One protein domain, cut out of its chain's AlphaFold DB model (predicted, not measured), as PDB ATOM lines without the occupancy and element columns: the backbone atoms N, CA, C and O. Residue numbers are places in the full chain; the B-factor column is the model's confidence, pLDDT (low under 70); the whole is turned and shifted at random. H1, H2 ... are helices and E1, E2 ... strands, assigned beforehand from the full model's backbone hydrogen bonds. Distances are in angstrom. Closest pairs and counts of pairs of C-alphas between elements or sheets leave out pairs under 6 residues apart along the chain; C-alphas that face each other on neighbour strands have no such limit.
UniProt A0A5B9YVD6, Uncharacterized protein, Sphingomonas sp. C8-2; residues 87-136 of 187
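What this domain is: This is residues 87 to 136 of the 187 residues of an uncharacterized protein of Sphingomonas sp. C8-2 (UniProt A0A5B9YVD6). A short two-stranded ribbon, E1 and E2, brings the first and last printed residues near each other; H2 packs mainly on E2, and the small H1 sits by the start of E1. A long loop, residues 117 to 131, leads from H2 back to E2 and holds a small turn in which residues 123 to 124 pair antiparallel with 127 to 128. The printed part has 50 residues with two named strands and two named helices in the order E1, H1, H2, E2; the sheet, order E1 - E2, is antiparallel. The class is mixed, with 22 residues, under half, in named elements. The whole is compact, with a radius of gyration of the C-alphas of 10.0 A, and rounded, spanning 26 by 22 by 18 A.

How they stand to each other: E1, residues 88 to 91, and E2, residues 132 to 135, are antiparallel neighbours at 152 degrees; N 90 and O 133 are 2.8 A apart and N 133 and O 90 2.9 A, both within hydrogen-bond range. The closest C-alphas of E1 and H1, residues 99 to 102, are those of His 88 and Arg 102, 5.6 A apart. H2, residues 107 to 116, comes closest to E2 at the C-alphas of Val 110 and Ala 132, 5.7 A apart. H1 is apart from H2 and from E2. Every O i to N i+4 pair in H2 is within hydrogen-bond range; H1 is too short for such a pair.

Where its parts are: E1 begins at C-alpha 88 (13.678, 24.262, -13.333) and is 9.7 A long. H1 measures 5.3 A. H2 measures 14.4 A, beginning at C-alpha 107 (6.373, 25.548, -21.057). E2, 9.7 A, ends at C-alpha 135 (10.535, 19.389, -13.648).

The domain as a whole: The two C-alphas farthest apart, those of Ser 100 and Gly 126, are 28.2 A apart. The printed part has no cut. The link from H2 to E2 is long, E1 to H1 short, H1 to H2 tight. Residues 96 to 107 have pLDDT under 70; the mean of the printed part is 78.6.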
ATOM      1  N   ALA A  87      11.390  24.519  -9.116       86.06
ATOM      2  CA  ALA A  87      11.112  24.121 -10.486       86.06
ATOM      3  C   ALA A  87      12.113  24.748 -11.475       86.06
ATOM      4  O   ALA A  87      12.385  25.952 -11.454       86.06
ATOM      5  N   HIS A  88      12.672  23.915 -12.341       83.44
ATOM      6  CA  HIS A  88      13.678  24.262 -13.333       83.44
ATOM      7  C   HIS A  88      13.490  23.437 -14.617       83.44
ATOM      8  O   HIS A  88      12.647  22.542 -14.728       83.44
ATOM      9  N   ILE A  89      14.259  23.795 -15.641       85.25
ATOM     10  CA  ILE A  89      14.317  23.050 -16.899       85.25
ATOM     11  C   ILE A  89      15.569  22.178 -16.871       85.25
ATOM     12  O   ILE A  89      16.676  22.673 -16.643       85.25
ATOM     13  N   ILE A  90      15.394  20.887 -17.128       85.75
ATOM     14  CA  ILE A  90      16.482  19.933 -17.332       85.75
ATOM     15  C   ILE A  90      16.729  19.851 -18.834       85.75
ATOM     16  O   ILE A  90      15.819  19.546 -19.601       85.75
ATOM     17  N   THR A  91      17.958  20.124 -19.261       86.69
ATOM     18  CA  THR A  91      18.366  20.046 -20.670       86.69
ATOM     19  C   THR A  91      19.469  19.017 -20.855       86.69
ATOM     20  O   THR A  91      20.202  18.682 -19.918       86.69
ATOM     21  N   ARG A  92      19.642  18.534 -22.089       83.31
ATOM     22  CA  ARG A  92      20.825  17.743 -22.444       83.31
ATOM     23  C   ARG A  92      22.099  18.560 -22.199       83.31
ATOM     24  O   ARG A  92      22.135  19.754 -22.481       83.31
ATOM     25  N   ARG A  93      23.175  17.909 -21.737       78.88
ATOM     26  CA  ARG A  93      24.460  18.560 -21.399       78.88
ATOM     27  C   ARG A  93      25.029  19.444 -22.519       78.88
ATOM     28  O   ARG A  93      25.581  20.499 -22.223       78.88
ATOM     29  N   SER A  94      24.894  19.031 -23.781       78.00
ATOM     30  CA  SER A  94      25.383  19.795 -24.943       78.00
ATOM     31  C   SER A  94      24.625  21.106 -25.177       78.00
ATOM     32  O   SER A  94      25.147  22.002 -25.832       78.00
ATOM     33  N   ILE A  95      23.425  21.249 -24.609       78.75
ATOM     34  CA  ILE A  95      22.612  22.459 -24.702       78.75
ATOM     35  C   ILE A  95      22.968  23.354 -23.512       78.75
ATOM     36  O   ILE A  95      22.520  23.143 -22.380       78.75
ATOM     37  N   LYS A  96      23.809  24.363 -23.758       69.06
ATOM     38  CA  LYS A  96      24.229  25.329 -22.736       69.06
ATOM     39  C   LYS A  96      23.117  26.345 -22.469       69.06
ATOM     40  O   LYS A  96      22.928  27.296 -23.220       69.06
ATOM     41  N   LEU A  97      22.412  26.179 -21.352       66.06
ATOM     42  CA  LEU A  97      21.490  27.187 -20.829       66.06
ATOM     43  C   LEU A  97      22.212  28.124 -19.845       66.06
ATOM     44  O   LEU A  97      22.884  27.649 -18.920       66.06
ATOM     45  N   THR A  98      22.051  29.443 -20.005       65.12
ATOM     46  CA  THR A  98      22.536  30.442 -19.030       65.12
ATOM     47  C   THR A  98      21.863  30.240 -17.662       65.12
ATOM     48  O   THR A  98      20.767  29.683 -17.573       65.12
ATOM     49  N   ARG A  99      22.497  30.677 -16.560       53.38
ATOM     50  CA  ARG A  99      21.978  30.454 -15.188       53.38
ATOM     51  C   ARG A  99      20.574  31.034 -14.963       53.38
ATOM     52  O   ARG A  99      19.769  30.392 -14.294       53.38
ATOM     53  N   SER A 100      20.267  32.197 -15.539       53.47
ATOM     54  CA  SER A 100      18.927  32.805 -15.508       53.47
ATOM     55  C   SER A 100      17.899  31.986 -16.286       53.47
ATOM     56  O   SER A 100      16.738  31.927 -15.906       53.47
ATOM     57  N   ARG A 101      18.325  31.284 -17.342       54.88
ATOM     58  CA  ARG A 101      17.436  30.424 -18.125       54.88
ATOM     59  C   ARG A 101      17.074  29.113 -17.420       54.88
ATOM     60  O   ARG A 101      16.070  28.516 -17.794       54.88
ATOM     61  N   ARG A 102      17.858  28.685 -16.418       57.19
ATOM     62  CA  ARG A 102      17.598  27.480 -15.605       57.19
ATOM     63  C   ARG A 102      16.539  27.716 -14.528       57.19
ATOM     64  O   ARG A 102      15.782  26.807 -14.227       57.19
ATOM     65  N   ARG A 103      16.470  28.926 -13.966       54.47
ATOM     66  CA  ARG A 103      15.444  29.333 -12.995       54.47
ATOM     67  C   ARG A 103      14.234  29.877 -13.755       54.47
ATOM     68  O   ARG A 103      14.196  31.058 -14.073       54.47
ATOM     69  N   GLY A 104      13.293  29.019 -14.130       57.66
ATOM     70  CA  GLY A 104      12.091  29.482 -14.819       57.66
ATOM     71  C   GLY A 104      11.297  28.370 -15.478       57.66
ATOM     72  O   GLY A 104      11.785  27.695 -16.381       57.66
ATOM     73  N   ILE A 105      10.056  28.241 -15.029       58.47
ATOM     74  CA  ILE A 105       8.989  27.455 -15.631       58.47
ATOM     75  C   ILE A 105       8.407  28.301 -16.762       58.47
ATOM     76  O   ILE A 105       7.661  29.235 -16.500       58.47
ATOM     77  N   ASN A 106       8.759  28.034 -18.011       67.12
ATOM     78  CA  ASN A 106       7.916  28.502 -19.106       67.12
ATOM     79  C   ASN A 106       7.760  27.334 -20.082       67.12
ATOM     80  O   ASN A 106       8.767  26.945 -20.682       67.12
ATOM     81  N   PRO A 107       6.572  26.714 -20.194       68.12
ATOM     82  CA  PRO A 107       6.373  25.548 -21.057       68.12
ATOM     83  C   PRO A 107       6.730  25.868 -22.516       68.12
ATOM     84  O   PRO A 107       7.426  25.085 -23.164       68.12
ATOM     85  N   ASP A 108       6.430  27.087 -22.968       76.62
ATOM     86  CA  ASP A 108       6.812  27.603 -24.290       76.62
ATOM     87  C   ASP A 108       8.328  27.574 -24.522       76.62
ATOM     88  O   ASP A 108       8.810  27.350 -25.631       76.62
ATOM     89  N   ARG A 109       9.116  27.741 -23.454       76.94
ATOM     90  CA  ARG A 109      10.579  27.668 -23.516       76.94
ATOM     91  C   ARG A 109      11.065  26.235 -23.697       76.94
ATOM     92  O   ARG A 109      12.055  26.028 -24.395       76.94
ATOM     93  N   VAL A 110      10.418  25.255 -23.067       80.50
ATOM     94  CA  VAL A 110      10.776  23.839 -23.246       80.50
ATOM     95  C   VAL A 110      10.536  23.430 -24.688       80.50
ATOM     96  O   VAL A 110      11.422  22.836 -25.307       80.50
ATOM     97  N   GLU A 111       9.393  23.822 -25.238       82.75
ATOM     98  CA  GLU A 111       9.049  23.521 -26.620       82.75
ATOM     99  C   GLU A 111       9.967  24.248 -27.612       82.75
ATOM    100  O   GLU A 111      10.467  23.638 -28.555       82.75
ATOM    101  N   ALA A 112      10.315  25.512 -27.350       83.00
ATOM    102  CA  ALA A 112      11.303  26.238 -28.148       83.00
ATOM    103  C   ALA A 112      12.681  25.547 -28.154       83.00
ATOM    104  O   ALA A 112      13.315  25.445 -29.204       83.00
ATOM    105  N   ILE A 113      13.145  25.032 -27.006       82.00
ATOM    106  CA  ILE A 113      14.417  24.293 -26.930       82.00
ATOM    107  C   ILE A 113      14.334  22.986 -27.721       82.00
ATOM    108  O   ILE A 113      15.289  22.657 -28.426       82.00
ATOM    109  N   ARG A 114      13.217  22.256 -27.626       86.12
ATOM    110  CA  ARG A 114      12.989  21.016 -28.383       86.12
ATOM    111  C   ARG A 114      12.992  21.271 -29.886       86.12
ATOM    112  O   ARG A 114      13.746  20.615 -30.596       86.12
ATOM    113  N   ARG A 115      12.247  22.276 -30.350       85.19
ATOM    114  CA  ARG A 115      12.184  22.655 -31.769       85.19
ATOM    115  C   ARG A 115      13.531  23.116 -32.321       85.19
ATOM    116  O   ARG A 115      13.847  22.814 -33.462       85.19
ATOM    117  N   ALA A 116      14.332  23.818 -31.520       84.19
ATOM    118  CA  ALA A 116      15.672  24.253 -31.918       84.19
ATOM    119  C   ALA A 116      16.719  23.122 -31.899       84.19
ATOM    120  O   ALA A 116      17.816  23.297 -32.423       84.19
ATOM    121  N   ASN A 117      16.419  21.984 -31.262       82.69
ATOM    122  CA  ASN A 117      17.355  20.876 -31.065       82.69
ATOM    123  C   ASN A 117      16.694  19.506 -31.335       82.69
ATOM    124  O   ASN A 117      16.782  18.623 -30.479       82.69
ATOM    125  N   PRO A 118      16.042  19.296 -32.495       80.81
ATOM    126  CA  PRO A 118      15.249  18.093 -32.761       80.81
ATOM    127  C   PRO A 118      16.091  16.809 -32.775       80.81
ATOM    128  O   PRO A 118      15.610  15.745 -32.405       80.81
ATOM    129  N   GLN A 119      17.371  16.913 -33.138       84.00
ATOM    130  CA  GLN A 119      18.316  15.796 -33.158       84.00
ATOM    131  C   GLN A 119      18.823  15.386 -31.765       84.00
ATOM    132  O   GLN A 119      19.499  14.367 -31.623       84.00
ATOM    133  N   TRP A 120      18.545  16.176 -30.724       83.75
ATOM    134  CA  TRP A 120      19.075  15.943 -29.386       83.75
ATOM    135  C   TRP A 120      17.991  15.429 -28.445       83.75
ATOM    136  O   TRP A 120      17.047  16.140 -28.113       83.75
ATOM    137  N   THR A 121      18.203  14.236 -27.897       85.25
ATOM    138  CA  THR A 121      17.304  13.647 -26.897       85.25
ATOM    139  C   THR A 121      18.039  13.402 -25.583       85.25
ATOM    140  O   THR A 121      19.151  12.867 -25.558       85.25
ATOM    141  N   LEU A 122      17.433  13.838 -24.478       88.00
ATOM    142  CA  LEU A 122      17.816  13.473 -23.119       88.00
ATOM    143  C   LEU A 122      17.176  12.126 -22.762       88.00
ATOM    144  O   LEU A 122      16.017  11.878 -23.096       88.00
ATOM    145  N   LEU A 123      17.929  11.285 -22.054       86.56
ATOM    146  CA  LEU A 123      17.429  10.055 -21.449       86.56
ATOM    147  C   LEU A 123      17.286  10.269 -19.939       86.56
ATOM    148  O   LEU A 123      18.263  10.624 -19.280       86.56
ATOM    149  N   ILE A 124      16.093  10.047 -19.388       86.06
ATOM    150  CA  ILE A 124      15.847  10.030 -17.937       86.06
ATOM    151  C   ILE A 124      15.369   8.629 -17.576       86.06
ATOM    152  O   ILE A 124      14.389   8.149 -18.138       86.06
ATOM    153  N   ASN A 125      16.083   7.950 -16.671       86.81
ATOM    154  CA  ASN A 125      15.823   6.549 -16.311       86.81
ATOM    155  C   ASN A 125      15.737   5.621 -17.546       86.81
ATOM    156  O   ASN A 125      14.858   4.770 -17.634       86.81
ATOM    157  N   GLY A 126      16.605   5.845 -18.541       87.56
ATOM    158  CA  GLY A 126      16.635   5.074 -19.793       87.56
ATOM    159  C   GLY A 126      15.539   5.423 -20.809       87.56
ATOM    160  O   GLY A 126      15.535   4.859 -21.897       87.56
ATOM    161  N   ARG A 127      14.635   6.364 -20.503       89.12
ATOM    162  CA  ARG A 127      13.533   6.759 -21.393       89.12
ATOM    163  C   ARG A 127      13.830   8.076 -22.122       89.12
ATOM    164  O   ARG A 127      14.271   9.026 -21.468       89.12
ATOM    165  N   PRO A 128      13.575   8.168 -23.439       88.25
ATOM    166  CA  PRO A 128      13.729   9.408 -24.195       88.25
ATOM    167  C   PRO A 128      12.655  10.431 -23.817       88.25
ATOM    168  O   PRO A 128      11.469  10.118 -23.792       88.25
ATOM    169  N   VAL A 129      13.077  11.665 -23.528       87.38
ATOM    170  CA  VAL A 129      12.191  12.760 -23.072       87.38
ATOM    171  C   VAL A 129      12.380  14.072 -23.855       87.38
ATOM    172  O   VAL A 129      11.921  15.140 -23.440       87.38
ATOM    173  N   GLY A 130      13.059  14.000 -25.003       87.12
ATOM    174  CA  GLY A 130      13.395  15.141 -25.859       87.12
ATOM    175  C   GLY A 130      14.569  15.980 -25.342       87.12
ATOM    176  O   GLY A 130      15.223  15.633 -24.360       87.12
ATOM    177  N   ALA A 131      14.866  17.093 -26.016       87.12
ATOM    178  CA  ALA A 131      16.023  17.945 -25.714       87.12
ATOM    179  C   ALA A 131      15.957  18.639 -24.337       87.12
ATOM    180  O   ALA A 131      16.992  18.996 -23.757       87.12
ATOM    181  N   ALA A 132      14.737  18.839 -23.828       87.44
ATOM    182  CA  ALA A 132      14.450  19.517 -22.572       87.44
ATOM    183  C   ALA A 132      13.186  18.964 -21.899       87.44
ATOM    184  O   ALA A 132      12.250  18.529 -22.575       87.44
ATOM    185  N   VAL A 133      13.155  19.036 -20.567       88.19
ATOM    186  CA  VAL A 133      12.021  18.663 -19.710       88.19
ATOM    187  C   VAL A 133      11.837  19.718 -18.629       88.19
ATOM    188  O   VAL A 133      12.807  20.182 -18.032       88.19
ATOM    189  N   GLN A 134      10.587  20.072 -18.348       87.25
ATOM    190  CA  GLN A 134      10.227  20.852 -17.171       87.25
ATOM    191  C   GLN A 134      10.061  19.906 -15.981       87.25
ATOM    192  O   GLN A 134       9.231  19.003 -16.050       87.25
ATOM    193  N   HIS A 135      10.814  20.104 -14.897       83.44
ATOM    194  CA  HIS A 135      10.535  19.389 -13.648       83.44
ATOM    195  C   HIS A 135       9.945  20.372 -12.610       83.44
ATOM    196  O   HIS A 135      10.356  21.535 -12.541       83.44
ATOM    197  N   PRO A 136       8.972  19.927 -11.792       86.50
ATOM    198  CA  PRO A 136       8.227  20.789 -10.865       86.50
ATOM    199  C   PRO A 136       9.021  21.199  -9.617       86.50
ATOM    200  O   PRO A 136       8.530  21.951  -8.783       86.50
TER     201      PRO A 136